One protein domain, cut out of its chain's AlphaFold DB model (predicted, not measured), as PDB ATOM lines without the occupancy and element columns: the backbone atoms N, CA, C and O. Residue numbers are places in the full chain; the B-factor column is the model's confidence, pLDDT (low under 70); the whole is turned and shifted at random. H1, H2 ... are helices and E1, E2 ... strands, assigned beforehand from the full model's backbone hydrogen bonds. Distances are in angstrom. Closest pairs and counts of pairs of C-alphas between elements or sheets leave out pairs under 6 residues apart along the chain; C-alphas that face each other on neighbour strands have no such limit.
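This is residues 47 to 111, 136 to 191 and 213 to 232 of the 241 residues of an uncharacterized protein of Alishewanella sp. 32-51-5 (UniProt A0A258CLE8). One large sheet of long strands lies side by side across the domain and is folded into a V-shaped trough, its long strands E2, E3, E7, E8, E9 and E11 bending sharply along their length. E7 and E8 lie in the middle, E1 is at one border, E10 and E11 follow one another along the opposite border, and the small helix H1 sits beside the strands at one end. The printed part has 141 residues with one named helix and eleven named strands; along the chain, E1, E2 and E3 come before H1, and E4 to E11 come after it; the strands make one branched sheet with both parallel and antiparallel neighbour pairs, and the class is mostly strand. The whole is only just loose, close to compact, with a radius of gyration of the C-alphas of 17.4 A and spans of 53 by 37 by 25 A.

The longest strand by residues is E7, residues 136 to 154, 31.5 A. E8 holds residues 157 to 172, 35.9 A, and E9 residues 174 to 189, 33.3 A. E10 is residues 214 to 217, and E11 residues 220 to 229, 25.2 A, ending at C-alpha 229 (-9.597, 106.181, -3.351). E1 is residues 47 to 55, 19.4 A, from C-alpha 47 (21.629, 100.092, 8.723). E2 is residues 59 to 68, 25.7 A, and E3 residues 72 to 82, 27.6 A. H1 is residues 85 to 88, E4 93 to 95, E5 97 to 101 and E6 104 to 107.

E4, E5 and E6 lie on one side of E7, each parallel to it, with N 98 and O 144 at 2.9 A for E5; E8 lies on the other side. E7, E8 and E9 form a meander, each strand the antiparallel neighbour of the one before, with N 147 and O 164 at 2.8 A and N 165 and O 181 at 2.8 A. E10 and E11 are parallel to E9, with N 177 and O 216 at 2.8 A and N 221 and O 180 at 2.8 A. E3 is antiparallel to E5 and E6, with N 80 and O 99 at 2.8 A and N 73 and O 106 at 2.8 A. E1, E2 and E3 form another meander, with N 48 and O 66 at 2.8 A and N 62 and O 79 at 2.8 A. E8 bends by 91 degrees at residue 162. H1 is on the sheet but over none of its strands; its closest C-alphas to E4 are those of Cys 87 and Cys 94, 5.9 A. H1 is too short for an O i to N i+4 pair; its one O i to N i+3 pair is within range.

The sheet is twisted, and the farthest C-alphas, those of Val 89 and Glu 232, are 54.7 A apart. Residues 112 to 135 and 192 to 212 are not printed; the C-alpha gaps are 36.7 A and 35.7 A. The links printed whole are tight. Residues 109 to 111 and 230 to 232 have pLDDT under 70.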
ATOM      1  N   LEU A  47      21.213  98.916   9.490       90.31
ATOM      2  CA  LEU A  47      21.629 100.092   8.723       90.31
ATOM      3  C   LEU A  47      22.880  99.789   7.890       90.31
ATOM      4  O   LEU A  47      23.871  99.281   8.406       90.31
ATOM      5  N   GLN A  48      22.848 100.163   6.614       91.19
ATOM      6  CA  GLN A  48      23.970 100.067   5.683       91.19
ATOM      7  C   GLN A  48      24.088 101.362   4.882       91.19
ATOM      8  O   GLN A  48      23.088 101.887   4.385       91.19
ATOM      9  N   VAL A  49      25.308 101.869   4.735       92.12
ATOM     10  CA  VAL A  49      25.610 103.067   3.949       92.12
ATOM     11  C   VAL A  49      26.758 102.755   2.993       92.12
ATOM     12  O   VAL A  49      27.878 102.499   3.424       92.12
ATOM     13  N   ALA A  50      26.502 102.785   1.683       91.31
ATOM     14  CA  ALA A  50      27.517 102.379   0.707       91.31
ATOM     15  C   ALA A  50      28.665 103.390   0.582       91.31
ATOM     16  O   ALA A  50      29.832 103.007   0.483       91.31
ATOM     17  N   GLU A  51      28.343 104.686   0.579       91.38
ATOM     18  CA  GLU A  51      29.332 105.739   0.370       91.38
ATOM     19  C   GLU A  51      29.121 106.912   1.326       91.38
ATOM     20  O   GLU A  51      28.002 107.380   1.539       91.38
ATOM     21  N   VAL A  52      30.234 107.393   1.889       93.38
ATOM     22  CA  VAL A  52      30.273 108.513   2.834       93.38
ATOM     23  C   VAL A  52      31.367 109.493   2.430       93.38
ATOM     24  O   VAL A  52      32.557 109.147   2.375       93.38
ATOM     25  N   GLU A  53      30.971 110.744   2.224       92.38
ATOM     26  CA  GLU A  53      31.847 111.832   1.804       92.38
ATOM     27  C   GLU A  53      31.707 113.063   2.713       92.38
ATOM     28  O   GLU A  53      30.682 113.307   3.351       92.38
ATOM     29  N   GLY A  54      32.776 113.863   2.763       92.06
ATOM     30  CA  GLY A  54      32.815 115.106   3.527       92.06
ATOM     31  C   GLY A  54      33.164 114.923   5.007       92.06
ATOM     32  O   GLY A  54      33.949 114.052   5.376       92.06
ATOM     33  N   ALA A  55      32.646 115.812   5.852       90.81
ATOM     34  CA  ALA A  55      32.862 115.811   7.296       90.81
ATOM     35  C   ALA A  55      31.716 116.533   8.016       90.81
ATOM     36  O   ALA A  55      31.169 117.502   7.487       90.81
ATOM     37  N   TRP A  56      31.419 116.140   9.258       89.69
ATOM     38  CA  TRP A  56      30.316 116.704  10.048       89.69
ATOM     39  C   TRP A  56      30.273 118.242  10.034       89.69
ATOM     40  O   TRP A  56      29.221 118.832   9.815       89.69
ATOM     41  N   LEU A  57      31.418 118.916  10.194       86.44
ATOM     42  CA  LEU A  57      31.466 120.382  10.247       86.44
ATOM     43  C   LEU A  57      31.507 121.089   8.883       86.44
ATOM     44  O   LEU A  57      31.294 122.300   8.840       86.44
ATOM     45  N   SER A  58      31.857 120.412   7.788       83.31
ATOM     46  CA  SER A  58      31.943 121.023   6.444       83.31
ATOM     47  C   SER A  58      30.811 120.616   5.502       83.31
ATOM     48  O   SER A  58      30.675 121.213   4.437       83.31
ATOM     49  N   GLY A  59      29.999 119.644   5.908       90.69
ATOM     50  CA  GLY A  59      28.988 118.999   5.085       90.69
ATOM     51  C   GLY A  59      29.299 117.514   4.965       90.69
ATOM     52  O   GLY A  59      30.430 117.156   4.637       90.69
ATOM     53  N   ALA A  60      28.308 116.682   5.260       94.38
ATOM     54  CA  ALA A  60      28.355 115.238   5.107       94.38
ATOM     55  C   ALA A  60      27.341 114.826   4.038       94.38
ATOM     56  O   ALA A  60      26.214 115.327   4.036       94.38
ATOM     57  N   SER A  61      27.743 113.929   3.146       94.38
ATOM     58  CA  SER A  61      26.863 113.300   2.167       94.38
ATOM     59  C   SER A  61      27.000 111.788   2.252       94.38
ATOM     60  O   SER A  61      28.100 111.244   2.368       94.38
ATOM     61  N   PHE A  62      25.856 111.127   2.208       95.06
ATOM     62  CA  PHE A  62      25.694 109.691   2.311       95.06
ATOM     63  C   PHE A  62      24.942 109.235   1.069       95.06
ATOM     64  O   PHE A  62      23.931 109.844   0.710       95.06
ATOM     65  N   ARG A  63      25.425 108.185   0.408       95.06
ATOM     66  CA  ARG A  63      24.769 107.629  -0.779       95.06
ATOM     67  C   ARG A  63      24.405 106.172  -0.554       95.06
ATOM     68  O   ARG A  63      25.138 105.445   0.115       95.06
ATOM     69  N   GLN A  64      23.279 105.776  -1.145       92.81
ATOM     70  CA  GLN A  64      22.731 104.419  -1.088       92.81
ATOM     71  C   GLN A  64      22.573 103.929   0.360       92.81
ATOM     72  O   GLN A  64      23.158 102.928   0.773       92.81
ATOM     73  N   LEU A  65      21.793 104.670   1.147       93.81
ATOM     74  CA  LEU A  65      21.452 104.280   2.506       93.81
ATOM     75  C   LEU A  65      20.349 103.232   2.449       93.81
ATOM     76  O   LEU A  65      19.357 103.402   1.741       93.81
ATOM     77  N   THR A  66      20.508 102.164   3.214       92.56
ATOM     78  CA  THR A  66      19.508 101.111   3.338       92.56
ATOM     79  C   THR A  66      19.330 100.781   4.810       92.56
ATOM     80  O   THR A  66      20.302 100.562   5.525       92.56
ATOM     81  N   TYR A  67      18.086 100.749   5.263       91.38
ATOM     82  CA  TYR A  67      17.698 100.326   6.596       91.38
ATOM     83  C   TYR A  67      16.664  99.206   6.478       91.38
ATOM     84  O   TYR A  67      15.629  99.373   5.830       91.38
ATOM     85  N   GLN A  68      16.960  98.050   7.064       88.62
ATOM     86  CA  GLN A  68      16.108  96.865   6.980       88.62
ATOM     87  C   GLN A  68      15.736  96.367   8.367       88.62
ATOM     88  O   GLN A  68      16.565  95.805   9.075       88.62
ATOM     89  N   ASP A  69      14.464  96.514   8.703       85.50
ATOM     90  CA  ASP A  69      13.856  95.990   9.920       85.50
ATOM     91  C   ASP A  69      12.893  94.833   9.565       85.50
ATOM     92  O   ASP A  69      12.570  94.638   8.382       85.50
ATOM     93  N   PRO A  70      12.395  94.039  10.534       82.81
ATOM     94  CA  PRO A  70      11.368  93.038  10.265       82.81
ATOM     95  C   PRO A  70      10.088  93.649   9.685       82.81
ATOM     96  O   PRO A  70       9.465  93.043   8.820       82.81
ATOM     97  N   GLN A  71       9.719  94.857  10.127       81.06
ATOM     98  CA  GLN A  71       8.464  95.509   9.737       81.06
ATOM     99  C   GLN A  71       8.594  96.409   8.504       81.06
ATOM    100  O   GLN A  71       7.649  96.514   7.725       81.06
ATOM    101  N   PHE A  72       9.747  97.052   8.301       86.12
ATOM    102  CA  PHE A  72       9.914  98.067   7.262       86.12
ATOM    103  C   PHE A  72      11.261  97.951   6.557       86.12
ATOM    104  O   PHE A  72      12.290  97.661   7.168       86.12
ATOM    105  N   GLN A  73      11.256  98.245   5.263       89.62
ATOM    106  CA  GLN A  73      12.451  98.460   4.467       89.62
ATOM    107  C   GLN A  73      12.469  99.912   4.006       89.62
ATOM    108  O   GLN A  73      11.572 100.350   3.287       89.62
ATOM    109  N   LEU A  74      13.501 100.641   4.416       92.06
ATOM    110  CA  LEU A  74      13.757 102.008   3.994       92.06
ATOM    111  C   LEU A  74      15.023 102.034   3.143       92.06
ATOM    112  O   LEU A  74      16.064 101.519   3.546       92.06
ATOM    113  N   SER A  75      14.958 102.653   1.974       93.69
ATOM    114  CA  SER A  75      16.132 102.987   1.172       93.69
ATOM    115  C   SER A  75      16.120 104.473   0.843       93.69
ATOM    116  O   SER A  75      15.062 105.080   0.714       93.69
ATOM    117  N   ALA A  76      17.294 105.087   0.747       95.00
ATOM    118  CA  ALA A  76      17.451 106.463   0.299       95.00
ATOM    119  C   ALA A  76      18.674 106.564  -0.613       95.00
ATOM    120  O   ALA A  76      19.746 106.039  -0.300       95.00
ATOM    121  N   GLN A  77      18.524 107.237  -1.752       95.06
ATOM    122  CA  GLN A  77      19.608 107.367  -2.728       95.06
ATOM    123  C   GLN A  77      20.691 108.318  -2.231       95.06
ATOM    124  O   GLN A  77      21.878 108.011  -2.338       95.06
ATOM    125  N   GLU A  78      20.280 109.453  -1.674       95.44
ATOM    126  CA  GLU A  78      21.181 110.487  -1.186       95.44
ATOM    127  C   GLU A  78      20.609 111.120   0.083       95.44
ATOM    128  O   GLU A  78      19.441 111.509   0.134       95.44
ATOM    129  N   LEU A  79      21.457 111.266   1.094       96.00
ATOM    130  CA  LEU A  79      21.214 112.122   2.244       96.00
ATOM    131  C   LEU A  79      22.394 113.074   2.367       96.00
ATOM    132  O   LEU A  79      23.538 112.639   2.455       96.00
ATOM    133  N   SER A  80      22.137 114.375   2.406       95.31
ATOM    134  CA  SER A  80      23.170 115.367   2.681       95.31
ATOM    135  C   SER A  80      22.759 116.294   3.814       95.31
ATOM    136  O   SER A  80      21.599 116.682   3.959       95.31
ATOM    137  N   LEU A  81      23.740 116.624   4.647       94.94
ATOM    138  CA  LEU A  81      23.592 117.468   5.818       94.94
ATOM    139  C   LEU A  81      24.733 118.474   5.842       94.94
ATOM    140  O   LEU A  81      25.906 118.098   5.872       94.94
ATOM    141  N   ARG A  82      24.403 119.764   5.892       93.06
ATOM    142  CA  ARG A  82      25.401 120.833   5.992       93.06
ATOM    143  C   ARG A  82      25.246 121.572   7.306       93.06
ATOM    144  O   ARG A  82      24.188 122.114   7.583       93.06
ATOM    145  N   LEU A  83      26.318 121.645   8.091       91.19
ATOM    146  CA  LEU A  83      26.360 122.415   9.335       91.19
ATOM    147  C   LEU A  83      27.187 123.686   9.161       91.19
ATOM    148  O   LEU A  83      28.241 123.692   8.521       91.19
ATOM    149  N   GLN A  84      26.737 124.780   9.769       90.75
ATOM    150  CA  GLN A  84      27.466 126.042   9.747       90.75
ATOM    151  C   GLN A  84      28.311 126.211  11.016       90.75
ATOM    152  O   GLN A  84      27.812 126.578  12.081       90.75
ATOM    153  N   LYS A  85      29.631 126.031  10.882       88.75
ATOM    154  CA  LYS A  85      30.609 126.105  11.992       88.75
ATOM    155  C   LYS A  85      30.494 127.377  12.840       88.75
ATOM    156  O   LYS A  85      30.635 127.322  14.056       88.75
ATOM    157  N   ARG A  86      30.224 128.524  12.200       89.00
ATOM    158  CA  ARG A  86      30.120 129.833  12.872       89.00
ATOM    159  C   ARG A  86      29.020 129.862  13.938       89.00
ATOM    160  O   ARG A  86      29.202 130.524  14.953       89.00
ATOM    161  N   CYS A  87      27.922 129.133  13.734       90.62
ATOM    162  CA  CYS A  87      26.827 129.100  14.699       90.62
ATOM    163  C   CYS A  87      27.178 128.301  15.958       90.62
ATOM    164  O   CYS A  87      26.786 128.703  17.052       90.62
ATOM    165  N   LEU A  88      27.984 127.239  15.835       87.31
ATOM    166  CA  LEU A  88      28.370 126.400  16.976       87.31
ATOM    167  C   LEU A  88      29.182 127.181  18.015       87.31
ATOM    168  O   LEU A  88      28.977 127.012  19.212       87.31
ATOM    169  N   VAL A  89      30.035 128.109  17.563       88.50
ATOM    170  CA  VAL A  89      30.794 129.024  18.440       88.50
ATOM    171  C   VAL A  89      29.864 129.948  19.241       88.50
ATOM    172  O   VAL A  89      30.224 130.421  20.312       88.50
ATOM    173  N   GLN A  90      28.652 130.191  18.738       90.31
ATOM    174  CA  GLN A  90      27.626 131.024  19.366       90.31
ATOM    175  C   GLN A  90      26.562 130.195  20.108       90.31
ATOM    176  O   GLN A  90      25.503 130.734  20.414       90.31
ATOM    177  N   PHE A  91      26.807 128.901  20.363       90.06
ATOM    178  CA  PHE A  91      25.839 127.971  20.967       90.06
ATOM    179  C   PHE A  91      24.508 127.879  20.202       90.06
ATOM    180  O   PHE A  91      23.432 127.755  20.786       90.06
ATOM    181  N   ARG A  92      24.578 127.943  18.868       91.81
ATOM    182  CA  ARG A  92      23.433 127.788  17.965       91.81
ATOM    183  C   ARG A  92      23.698 126.692  16.945       91.81
ATOM    184  O   ARG A  92      24.821 126.539  16.466       91.81
ATOM    185  N   VAL A  93      22.654 125.969  16.559       92.56
ATOM    186  CA  VAL A  93      22.734 124.965  15.494       92.56
ATOM    187  C   VAL A  93      22.122 125.562  14.236       92.56
ATOM    188  O   VAL A  93      20.929 125.831  14.187       92.56
ATOM    189  N   CYS A  94      22.952 125.793  13.221       93.94
ATOM    190  CA  CYS A  94      22.501 126.269  11.918       93.94
ATOM    191  C   CYS A  94      22.805 125.210  10.869       93.94
ATOM    192  O   CYS A  94      23.964 124.817  10.695       93.94
ATOM    193  N   ILE A  95      21.763 124.798  10.164       95.31
ATOM    194  CA  ILE A  95      21.791 123.788   9.124       95.31
ATOM    195  C   ILE A  95      21.292 124.460   7.841       95.31
ATOM    196  O   ILE A  95      20.083 124.579   7.646       95.31
ATOM    197  N   PRO A  96      22.189 124.970   6.976       94.62
ATOM    198  CA  PRO A  96      21.759 125.642   5.755       94.62
ATOM    199  C   PRO A  96      20.945 124.738   4.831       94.62
ATOM    200  O   PRO A  96      20.041 125.208   4.150       94.62
ATOM    201  N   GLU A  97      21.263 123.444   4.803       95.19
ATOM    202  CA  GLU A  97      20.540 122.493   3.969       95.19
ATOM    203  C   GLU A  97      20.580 121.086   4.572       95.19
ATOM    204  O   GLU A  97      21.643 120.594   4.971       95.19
ATOM    205  N   ILE A  98      19.405 120.462   4.619       96.62
ATOM    206  CA  ILE A  98      19.223 119.016   4.738       96.62
ATOM    207  C   ILE A  98      18.536 118.584   3.457       96.62
ATOM    208  O   ILE A  98      17.455 119.087   3.161       96.62
ATOM    209  N   LYS A  99      19.130 117.660   2.711       96.94
ATOM    210  CA  LYS A  99      18.500 117.101   1.517       96.94
ATOM    211  C   LYS A  99      18.420 115.593   1.641       96.94
ATOM    212  O   LYS A  99      19.424 114.947   1.925       96.94
ATOM    213  N   VAL A 100      17.237 115.057   1.390       97.31
ATOM    214  CA  VAL A 100      16.996 113.627   1.227       97.31
ATOM    215  C   VAL A 100      16.402 113.431  -0.158       97.31
ATOM    216  O   VAL A 100      15.440 114.113  -0.510       97.31
ATOM    217  N   ALA A 101      16.984 112.538  -0.950       96.50
ATOM    218  CA  ALA A 101      16.512 112.242  -2.295       96.50
ATOM    219  C   ALA A 101      16.281 110.743  -2.489       96.50
ATOM    220  O   ALA A 101      17.088 109.915  -2.050       96.50
ATOM    221  N   GLY A 102      15.192 110.409  -3.183       94.25
ATOM    222  CA  GLY A 102      14.879 109.039  -3.580       94.25
ATOM    223  C   GLY A 102      14.611 108.129  -2.386       94.25
ATOM    224  O   GLY A 102      15.147 107.022  -2.353       94.25
ATOM    225  N   LEU A 103      13.880 108.616  -1.377       95.56
ATOM    226  CA  LEU A 103      13.521 107.809  -0.210       95.56
ATOM    227  C   LEU A 103      12.353 106.896  -0.568       95.56
ATOM    228  O   LEU A 103      11.311 107.376  -1.001       95.56
ATOM    229  N   GLN A 104      12.516 105.602  -0.328       93.38
ATOM    230  CA  GLN A 104      11.473 104.600  -0.475       93.38
ATOM    231  C   GLN A 104      11.274 103.900   0.863       93.38
ATOM    232  O   GLN A 104      12.203 103.276   1.377       93.38
ATOM    233  N   LEU A 105      10.078 104.005   1.435       92.31
ATOM    234  CA  LEU A 105       9.678 103.264   2.628       92.31
ATOM    235  C   LEU A 105       8.616 102.243   2.240       92.31
ATOM    236  O   LEU A 105       7.545 102.623   1.785       92.31
ATOM    237  N   ASN A 106       8.896 100.963   2.464       89.69
ATOM    238  CA  ASN A 106       7.965  99.875   2.195       89.69
ATOM    239  C   ASN A 106       7.736  99.061   3.468       89.69
ATOM    240  O   ASN A 106       8.692  98.668   4.140       89.69
ATOM    241  N   GLN A 107       6.479  98.769   3.786       84.50
ATOM    242  CA  GLN A 107       6.148  97.808   4.835       84.50
ATOM    243  C   GLN A 107       6.365  96.374   4.334       84.50
ATOM    244  O   GLN A 107       5.867  95.982   3.274       84.50
ATOM    245  N   ARG A 108       7.109  95.564   5.094       75.69
ATOM    246  CA  ARG A 108       7.240  94.133   4.804       75.69
ATOM    247  C   ARG A 108       5.953  93.421   5.209       75.69
ATOM    248  O   ARG A 108       5.503  93.529   6.343       75.69
ATOM    249  N   HIS A 109       5.405  92.662   4.268       59.62
ATOM    250  CA  HIS A 109       4.157  91.908   4.415       59.62
ATOM    251  C   HIS A 109       4.254  90.693   5.361       59.62
ATOM    252  O   HIS A 109       3.247  90.039   5.605       59.62
ATOM    253  N   ASP A 110       5.440  90.379   5.892       55.41
ATOM    254  CA  ASP A 110       5.679  89.175   6.708       55.41
ATOM    255  C   ASP A 110       5.363  89.368   8.203       55.41
ATOM    256  O   ASP A 110       5.609  88.493   9.033       55.41
ATOM    257  N   VAL A 111       4.829  90.533   8.572       48.78
ATOM    258  CA  VAL A 111       4.363  90.806   9.930       48.78
ATOM    259  C   VAL A 111       2.845  90.916   9.862       48.78
ATOM    260  O   VAL A 111       2.354  91.770   9.119       48.78
ATOM    261  N   PHE A 136      13.169 123.903  23.403       80.06
ATOM    262  CA  PHE A 136      14.429 123.706  22.693       80.06
ATOM    263  C   PHE A 136      15.587 124.295  23.520       80.06
ATOM    264  O   PHE A 136      15.613 125.514  23.728       80.06
ATOM    265  N   PRO A 137      16.552 123.473  23.987       83.44
ATOM    266  CA  PRO A 137      17.621 123.921  24.888       83.44
ATOM    267  C   PRO A 137      18.641 124.828  24.192       83.44
ATOM    268  O   PRO A 137      19.283 125.655  24.834       83.44
ATOM    269  N   VAL A 138      18.779 124.687  22.872       90.81
ATOM    270  CA  VAL A 138      19.593 125.547  22.011       90.81
ATOM    271  C   VAL A 138      18.767 125.978  20.802       90.81
ATOM    272  O   VAL A 138      17.951 125.186  20.325       90.81
ATOM    273  N   PRO A 139      18.959 127.200  20.273       93.12
ATOM    274  CA  PRO A 139      18.301 127.610  19.040       93.12
ATOM    275  C   PRO A 139      18.761 126.745  17.863       93.12
ATOM    276  O   PRO A 139      19.970 126.598  17.630       93.12
ATOM    277  N   VAL A 140      17.800 126.214  17.108       94.06
ATOM    278  CA  VAL A 140      18.036 125.394  15.917       94.06
ATOM    279  C   VAL A 140      17.388 126.065  14.715       94.06
ATOM    280  O   VAL A 140      16.192 126.340  14.724       94.06
ATOM    281  N   ARG A 141      18.174 126.308  13.668       95.44
ATOM    282  CA  ARG A 141      17.705 126.873  12.403       95.44
ATOM    283  C   ARG A 141      18.099 125.965  11.249       95.44
ATOM    284  O   ARG A 141      19.286 125.748  11.017       95.44
ATOM    285  N   ILE A 142      17.104 125.481  10.524       96.44
ATOM    286  CA  ILE A 142      17.229 124.763   9.263       96.44
ATOM    287  C   ILE A 142      16.748 125.719   8.174       96.44
ATOM    288  O   ILE A 142      15.555 126.001   8.091       96.44
ATOM    289  N   ASP A 143      17.665 126.247   7.362       95.56
ATOM    290  CA  ASP A 143      17.288 127.222   6.328       95.56
ATOM    291  C   ASP A 143      16.466 126.535   5.223       95.56
ATOM    292  O   ASP A 143      15.538 127.130   4.678       95.56
ATOM    293  N   ARG A 144      16.783 125.268   4.917       96.19
ATOM    294  CA  ARG A 144      16.043 124.460   3.947       96.19
ATOM    295  C   ARG A 144      16.156 122.962   4.238       96.19
ATOM    296  O   ARG A 144      17.236 122.384   4.165       96.19
ATOM    297  N   LEU A 145      15.032 122.325   4.530       97.31
ATOM    298  CA  LEU A 145      14.851 120.878   4.471       97.31
ATOM    299  C   LEU A 145      14.242 120.553   3.109       97.31
ATOM    300  O   LEU A 145      13.195 121.102   2.793       97.31
ATOM    301  N   ILE A 146      14.888 119.702   2.316       97.50
ATOM    302  CA  ILE A 146      14.429 119.261   0.998       97.50
ATOM    303  C   ILE A 146      14.218 117.750   1.031       97.50
ATOM    304  O   ILE A 146      15.130 117.009   1.397       97.50
ATOM    305  N   LEU A 147      13.039 117.301   0.614       97.38
ATOM    306  CA  LEU A 147      12.705 115.899   0.413       97.38
ATOM    307  C   LEU A 147      12.252 115.718  -1.042       97.38
ATOM    308  O   LEU A 147      11.138 116.107  -1.401       97.38
ATOM    309  N   ASP A 148      13.128 115.154  -1.870       97.06
ATOM    310  CA  ASP A 148      12.901 114.943  -3.301       97.06
ATOM    311  C   ASP A 148      12.599 113.472  -3.593       97.06
ATOM    312  O   ASP A 148      13.294 112.587  -3.093       97.06
ATOM    313  N   GLN A 149      11.620 113.216  -4.465       95.50
ATOM    314  CA  GLN A 149      11.272 111.876  -4.959       95.50
ATOM    315  C   GLN A 149      11.054 110.877  -3.817       95.50
ATOM    316  O   GLN A 149      11.793 109.903  -3.669       95.50
ATOM    317  N   ILE A 150      10.077 111.168  -2.965       96.31
ATOM    318  CA  ILE A 150       9.774 110.330  -1.809       96.31
ATOM    319  C   ILE A 150       8.581 109.450  -2.138       96.31
ATOM    320  O   ILE A 150       7.576 109.934  -2.657       96.31
ATOM    321  N   GLU A 151       8.694 108.175  -1.801       94.19
ATOM    322  CA  GLU A 151       7.661 107.164  -1.969       94.19
ATOM    323  C   GLU A 151       7.516 106.387  -0.657       94.19
ATOM    324  O   GLU A 151       8.483 105.876  -0.091       94.19
ATOM    325  N   ILE A 152       6.298 106.322  -0.142       92.56
ATOM    326  CA  ILE A 152       5.956 105.659   1.110       92.56
ATOM    327  C   ILE A 152       4.777 104.735   0.823       92.56
ATOM    328  O   ILE A 152       3.685 105.201   0.504       92.56
ATOM    329  N   ALA A 153       5.004 103.433   0.940       89.56
ATOM    330  CA  ALA A 153       4.011 102.382   0.785       89.56
ATOM    331  C   ALA A 153       3.786 101.687   2.137       89.56
ATOM    332  O   ALA A 153       4.636 100.933   2.626       89.56
ATOM    333  N   LEU A 154       2.640 101.970   2.752       85.88
ATOM    334  CA  LEU A 154       2.213 101.448   4.048       85.88
ATOM    335  C   LEU A 154       0.953 100.605   3.843       85.88
ATOM    336  O   LEU A 154      -0.142 101.155   3.775       85.88
ATOM    337  N   ALA A 155       1.110  99.284   3.750       82.12
ATOM    338  CA  ALA A 155       0.029  98.339   3.456       82.12
ATOM    339  C   ALA A 155      -0.817  98.769   2.238       82.12
ATOM    340  O   ALA A 155      -0.363  98.619   1.109       82.12
ATOM    341  N   GLU A 156      -2.011  99.322   2.469       79.69
ATOM    342  CA  GLU A 156      -2.959  99.767   1.436       79.69
ATOM    343  C   GLU A 156      -2.888 101.280   1.141       79.69
ATOM    344  O   GLU A 156      -3.660 101.805   0.342       79.69
ATOM    345  N   GLN A 157      -1.988 102.012   1.803       84.75
ATOM    346  CA  GLN A 157      -1.814 103.452   1.627       84.75
ATOM    347  C   GLN A 157      -0.507 103.752   0.904       84.75
ATOM    348  O   GLN A 157       0.573 103.330   1.329       84.75
ATOM    349  N   HIS A 158      -0.597 104.557  -0.150       88.56
ATOM    350  CA  HIS A 158       0.572 105.014  -0.888       88.56
ATOM    351  C   HIS A 158       0.635 106.537  -0.903       88.56
ATOM    352  O   HIS A 158      -0.285 107.217  -1.359       88.56
ATOM    353  N   PHE A 159       1.758 107.066  -0.431       92.44
ATOM    354  CA  PHE A 159       2.077 108.484  -0.447       92.44
ATOM    355  C   PHE A 159       3.315 108.666  -1.308       92.44
ATOM    356  O   PHE A 159       4.356 108.073  -1.035       92.44
ATOM    357  N   ALA A 160       3.231 109.493  -2.339       93.50
ATOM    358  CA  ALA A 160       4.395 109.822  -3.146       93.50
ATOM    359  C   ALA A 160       4.428 111.311  -3.448       93.50
ATOM    360  O   ALA A 160       3.386 111.922  -3.668       93.50
ATOM    361  N   TRP A 161       5.610 111.916  -3.482       96.25
ATOM    362  CA  TRP A 161       5.750 113.297  -3.933       96.25
ATOM    363  C   TRP A 161       7.076 113.551  -4.634       96.25
ATOM    364  O   TRP A 161       8.075 112.869  -4.406       96.25
ATOM    365  N   GLN A 162       7.084 114.563  -5.501       95.56
ATOM    366  CA  GLN A 162       8.257 114.893  -6.308       95.56
ATOM    367  C   GLN A 162       9.218 115.817  -5.569       95.56
ATOM    368  O   GLN A 162      10.421 115.572  -5.579       95.56
ATOM    369  N   HIS A 163       8.694 116.868  -4.937       96.88
ATOM    370  CA  HIS A 163       9.504 117.860  -4.241       96.88
ATOM    371  C   HIS A 163       8.762 118.398  -3.024       96.88
ATOM    372  O   HIS A 163       7.624 118.856  -3.125       96.88
ATOM    373  N   PHE A 164       9.427 118.384  -1.880       97.25
ATOM    374  CA  PHE A 164       8.984 119.066  -0.677       97.25
ATOM    375  C   PHE A 164      10.142 119.893  -0.130       97.25
ATOM    376  O   PHE A 164      11.244 119.375   0.038       97.25
ATOM    377  N   SER A 165       9.909 121.171   0.153       97.00
ATOM    378  CA  SER A 165      10.873 122.012   0.856       97.00
ATOM    379  C   SER A 165      10.231 122.818   1.972       97.00
ATOM    380  O   SER A 165       9.098 123.266   1.840       97.00
ATOM    381  N   ILE A 166      10.945 122.992   3.083       97.44
ATOM    382  CA  ILE A 166      10.491 123.810   4.213       97.44
ATOM    383  C   ILE A 166      11.683 124.346   5.015       97.44
ATOM    384  O   ILE A 166      12.683 123.655   5.201       97.44
ATOM    385  N   GLY A 167      11.593 125.581   5.492       97.12
ATOM    386  CA  GLY A 167      12.513 126.168   6.464       97.12
ATOM    387  C   GLY A 167      11.961 126.017   7.880       97.12
ATOM    388  O   GLY A 167      10.766 126.206   8.106       97.12
ATOM    389  N   VAL A 168      12.825 125.699   8.843       95.94
ATOM    390  CA  VAL A 168      12.449 125.471  10.245       95.94
ATOM    391  C   VAL A 168      13.318 126.321  11.159       95.94
ATOM    392  O   VAL A 168      14.542 126.294  11.074       95.94
ATOM    393  N   ASN A 169      12.706 127.045  12.085       95.12
ATOM    394  CA  ASN A 169      13.412 127.782  13.120       95.12
ATOM    395  C   ASN A 169      12.761 127.497  14.474       95.12
ATOM    396  O   ASN A 169      11.560 127.679  14.646       95.12
ATOM    397  N   ALA A 170      13.549 127.025  15.431       92.81
ATOM    398  CA  ALA A 170      13.075 126.566  16.726       92.81
ATOM    399  C   ALA A 170      13.899 127.190  17.857       92.81
ATOM    400  O   ALA A 170      15.132 127.136  17.850       92.81
ATOM    401  N   TRP A 171      13.224 127.795  18.836       91.75
ATOM    402  CA  TRP A 171      13.863 128.401  20.007       91.75
ATOM    403  C   TRP A 171      12.889 128.491  21.186       91.75
ATOM    404  O   TRP A 171      11.758 128.960  21.046       91.75
ATOM    405  N   GLY A 172      13.327 128.067  22.375       89.62
ATOM    406  CA  GLY A 172      12.456 128.042  23.552       89.62
ATOM    407  C   GLY A 172      11.218 127.185  23.287       89.62
ATOM    408  O   GLY A 172      11.357 126.014  22.969       89.62
ATOM    409  N   ASN A 173      10.022 127.767  23.370       88.69
ATOM    410  CA  ASN A 173       8.747 127.092  23.099       88.69
ATOM    411  C   ASN A 173       8.133 127.459  21.735       88.69
ATOM    412  O   ASN A 173       6.922 127.324  21.559       88.69
ATOM    413  N   ARG A 174       8.926 127.999  20.801       90.31
ATOM    414  CA  ARG A 174       8.442 128.450  19.490       90.31
ATOM    415  C   ARG A 174       9.025 127.603  18.375       90.31
ATOM    416  O   ARG A 174      10.231 127.353  18.355       90.31
ATOM    417  N   LEU A 175       8.160 127.230  17.442       91.56
ATOM    418  CA  LEU A 175       8.499 126.565  16.194       91.56
ATOM    419  C   LEU A 175       7.947 127.406  15.044       91.56
ATOM    420  O   LEU A 175       6.736 127.536  14.895       91.56
ATOM    421  N   GLN A 176       8.829 127.995  14.250       94.19
ATOM    422  CA  GLN A 176       8.478 128.746  13.053       94.19
ATOM    423  C   GLN A 176       8.813 127.913  11.818       94.19
ATOM    424  O   GLN A 176       9.941 127.445  11.654       94.19
ATOM    425  N   LEU A 177       7.818 127.742  10.963       95.25
ATOM    426  CA  LEU A 177       7.892 127.060   9.685       95.25
ATOM    427  C   LEU A 177       7.720 128.105   8.584       95.25
ATOM    428  O   LEU A 177       6.790 128.909   8.622       95.25
ATOM    429  N   SER A 178       8.619 128.109   7.609       95.50
ATOM    430  CA  SER A 178       8.644 129.125   6.554       95.50
ATOM    431  C   SER A 178       8.945 128.499   5.200       95.50
ATOM    432  O   SER A 178       9.575 127.444   5.135       95.50
ATOM    433  N   GLN A 179       8.515 129.155   4.119       94.38
ATOM    434  CA  GLN A 179       8.819 128.744   2.740       94.38
ATOM    435  C   GLN A 179       8.432 127.285   2.441       94.38
ATOM    436  O   GLN A 179       9.161 126.574   1.744       94.38
ATOM    437  N   GLY A 180       7.311 126.823   2.999       95.88
ATOM    438  CA  GLY A 180       6.807 125.479   2.757       95.88
ATOM    439  C   GLY A 180       6.347 125.340   1.312       95.88
ATOM    440  O   GLY A 180       5.471 126.073   0.870       95.88
ATOM    441  N   ARG A 181       6.922 124.414   0.552       96.88
ATOM    442  CA  ARG A 181       6.518 124.128  -0.827       96.88
ATOM    443  C   ARG A 181       6.421 122.634  -1.014       96.88
ATOM    444  O   ARG A 181       7.419 121.937  -0.869       96.88
ATOM    445  N   TRP A 182       5.242 122.156  -1.370       96.44
ATOM    446  CA  TRP A 182       4.987 120.753  -1.648       96.44
ATOM    447  C   TRP A 182       4.438 120.618  -3.062       96.44
ATOM    448  O   TRP A 182       3.445 121.248  -3.411       96.44
ATOM    449  N   HIS A 183       5.109 119.826  -3.889       96.38
ATOM    450  CA  HIS A 183       4.772 119.654  -5.290       96.38
ATOM    451  C   HIS A 183       4.605 118.181  -5.671       96.38
ATOM    452  O   HIS A 183       5.449 117.337  -5.344       96.38
ATOM    453  N   GLY A 184       3.524 117.903  -6.405       93.62
ATOM    454  CA  GLY A 184       3.249 116.598  -6.998       93.62
ATOM    455  C   GLY A 184       2.890 115.535  -5.963       93.62
ATOM    456  O   GLY A 184       3.349 114.402  -6.097       93.62
ATOM    457  N   LEU A 185       2.142 115.902  -4.915       94.56
ATOM    458  CA  LEU A 185       1.693 114.967  -3.882       94.56
ATOM    459  C   LEU A 185       0.624 114.039  -4.462       94.56
ATOM    460  O   LEU A 185      -0.427 114.492  -4.899       94.56
ATOM    461  N   LYS A 186       0.885 112.738  -4.426       92.75
ATOM    462  CA  LYS A 186      -0.035 111.667  -4.786       92.75
ATOM    463  C   LYS A 186      -0.394 110.895  -3.534       92.75
ATOM    464  O   LYS A 186       0.496 110.423  -2.823       92.75
ATOM    465  N   LEU A 187      -1.686 110.786  -3.280       90.06
ATOM    466  CA  LEU A 187      -2.235 110.127  -2.115       90.06
ATOM    467  C   LEU A 187      -3.236 109.063  -2.570       90.06
ATOM    468  O   LEU A 187      -4.270 109.404  -3.142       90.06
ATOM    469  N   ILE A 188      -2.914 107.796  -2.316       87.44
ATOM    470  CA  ILE A 188      -3.780 106.646  -2.586       87.44
ATOM    471  C   ILE A 188      -4.247 106.103  -1.240       87.44
ATOM    472  O   ILE A 188      -3.415 105.692  -0.426       87.44
ATOM    473  N   LEU A 189      -5.555 106.150  -0.994       84.50
ATOM    474  CA  LEU A 189      -6.171 105.617   0.220       84.50
ATOM    475  C   LEU A 189      -6.903 104.301  -0.063       84.50
ATOM    476  O   LEU A 189      -7.466 104.147  -1.152       84.50
ATOM    477  N   PRO A 190      -6.977 103.409   0.943       81.12
ATOM    478  CA  PRO A 190      -7.847 102.250   0.886       81.12
ATOM    479  C   PRO A 190      -9.302 102.687   0.742       81.12
ATOM    480  O   PRO A 190      -9.703 103.768   1.190       81.12
ATOM    481  N   GLU A 191     -10.092 101.833   0.105       75.25
ATOM    482  CA  GLU A 191     -11.517 102.061  -0.065       75.25
ATOM    483  C   GLU A 191     -12.191 102.122   1.311       75.25
ATOM    484  O   GLU A 191     -12.027 101.239   2.158       75.25
ATOM    485  N   PHE A 213       3.443 124.171  22.714       79.19
ATOM    486  CA  PHE A 213       4.365 125.097  22.058       79.19
ATOM    487  C   PHE A 213       3.610 125.990  21.065       79.19
ATOM    488  O   PHE A 213       2.536 125.636  20.574       79.19
ATOM    489  N   SER A 214       4.174 127.157  20.758       84.69
ATOM    490  CA  SER A 214       3.626 128.072  19.755       84.69
ATOM    491  C   SER A 214       4.189 127.721  18.382       84.69
ATOM    492  O   SER A 214       5.397 127.828  18.162       84.69
ATOM    493  N   ILE A 215       3.314 127.308  17.468       88.38
ATOM    494  CA  ILE A 215       3.662 127.057  16.071       88.38
ATOM    495  C   ILE A 215       3.280 128.266  15.212       88.38
ATOM    496  O   ILE A 215       2.164 128.771  15.304       88.38
ATOM    497  N   TYR A 216       4.219 128.739  14.397       90.75
ATOM    498  CA  TYR A 216       4.025 129.820  13.435       90.75
ATOM    499  C   TYR A 216       4.284 129.262  12.041       90.75
ATOM    500  O   TYR A 216       5.313 128.625  11.821       90.75
ATOM    501  N   LEU A 217       3.356 129.484  11.117       92.19
ATOM    502  CA  LEU A 217       3.489 129.089   9.721       92.19
ATOM    503  C   LEU A 217       3.427 130.360   8.876       92.19
ATOM    504  O   LEU A 217       2.381 131.002   8.827       92.19
ATOM    505  N   ASP A 218       4.549 130.737   8.269       91.62
ATOM    506  CA  ASP A 218       4.650 132.006   7.539       91.62
ATOM    507  C   ASP A 218       4.081 131.896   6.118       91.62
ATOM    508  O   ASP A 218       3.300 132.737   5.686       91.62
ATOM    509  N   ASP A 219       4.491 130.857   5.386       91.12
ATOM    510  CA  ASP A 219       4.095 130.600   3.999       91.12
ATOM    511  C   ASP A 219       4.146 129.094   3.728       91.12
ATOM    512  O   ASP A 219       5.115 128.418   4.101       91.12
ATOM    513  N   PHE A 220       3.094 128.581   3.091       94.38
ATOM    514  CA  PHE A 220       2.978 127.186   2.688       94.38
ATOM    515  C   PHE A 220       2.178 127.069   1.389       94.38
ATOM    516  O   PHE A 220       1.039 127.524   1.307       94.38
ATOM    517  N   GLN A 221       2.763 126.422   0.387       94.56
ATOM    518  CA  GLN A 221       2.181 126.243  -0.937       94.56
ATOM    519  C   GLN A 221       2.158 124.761  -1.294       94.56
ATOM    520  O   GLN A 221       3.188 124.087  -1.259       94.56
ATOM    521  N   LEU A 222       0.978 124.267  -1.659       94.44
ATOM    522  CA  LEU A 222       0.774 122.920  -2.177       94.44
ATOM    523  C   LEU A 222       0.331 123.026  -3.637       94.44
ATOM    524  O   LEU A 222      -0.699 123.632  -3.931       94.44
ATOM    525  N   THR A 223       1.097 122.414  -4.531       92.56
ATOM    526  CA  THR A 223       0.860 122.446  -5.976       92.56
ATOM    527  C   THR A 223       0.765 121.021  -6.506       92.56
ATOM    528  O   THR A 223       1.626 120.199  -6.204       92.56
ATOM    529  N   GLU A 224      -0.244 120.739  -7.335       88.75
ATOM    530  CA  GLU A 224      -0.496 119.407  -7.914       88.75
ATOM    531  C   GLU A 224      -0.704 118.316  -6.852       88.75
ATOM    532  O   GLU A 224       0.121 117.422  -6.668       88.75
ATOM    533  N   LEU A 225      -1.837 118.399  -6.154       91.38
ATOM    534  CA  LEU A 225      -2.341 117.317  -5.316       91.38
ATOM    535  C   LEU A 225      -3.178 116.357  -6.171       91.38
ATOM    536  O   LEU A 225      -4.140 116.776  -6.814       91.38
ATOM    537  N   GLN A 226      -2.837 115.076  -6.141       89.19
ATOM    538  CA  GLN A 226      -3.623 113.992  -6.715       89.19
ATOM    539  C   GLN A 226      -4.082 113.078  -5.589       89.19
ATOM    540  O   GLN A 226      -3.288 112.654  -4.750       89.19
ATOM    541  N   PHE A 227      -5.371 112.785  -5.584       88.00
ATOM    542  CA  PHE A 227      -6.004 111.962  -4.576       88.00
ATOM    543  C   PHE A 227      -6.814 110.870  -5.269       88.00
ATOM    544  O   PHE A 227      -7.657 111.186  -6.109       88.00
ATOM    545  N   SER A 228      -6.559 109.612  -4.926       82.81
ATOM    546  CA  SER A 228      -7.311 108.457  -5.413       82.81
ATOM    547  C   SER A 228      -7.766 107.595  -4.234       82.81
ATOM    548  O   SER A 228      -7.001 107.332  -3.307       82.81
ATOM    549  N   GLN A 229      -9.029 107.176  -4.263       80.69
ATOM    550  CA  GLN A 229      -9.597 106.181  -3.351       80.69
ATOM    551  C   GLN A 229      -9.961 104.949  -4.175       80.69
ATOM    552  O   GLN A 229     -10.575 105.101  -5.232       80.69
ATOM    553  N   GLY A 230      -9.611 103.764  -3.681       68.06
ATOM    554  CA  GLY A 230      -9.846 102.509  -4.396       68.06
ATOM    555  C   GLY A 230      -8.789 102.203  -5.463       68.06
ATOM    556  O   GLY A 230      -7.864 102.982  -5.706       68.06
ATOM    557  N   ASP A 231      -8.912 101.018  -6.056       65.00
ATOM    558  CA  ASP A 231      -7.916 100.422  -6.948       65.00
ATOM    559  C   ASP A 231      -8.119 100.879  -8.405       65.00
ATOM    560  O   ASP A 231      -9.128 100.526  -9.010       65.00
ATOM    561  N   GLU A 232      -7.188 101.669  -8.967       50.16
ATOM    562  CA  GLU A 232      -6.764 101.574 -10.384       50.16
ATOM    563  C   GLU A 232      -5.565 102.500 -10.732       50.16
ATOM    564  O   GLU A 232      -5.382 103.547 -10.109       50.16
TER     565      GLU A 232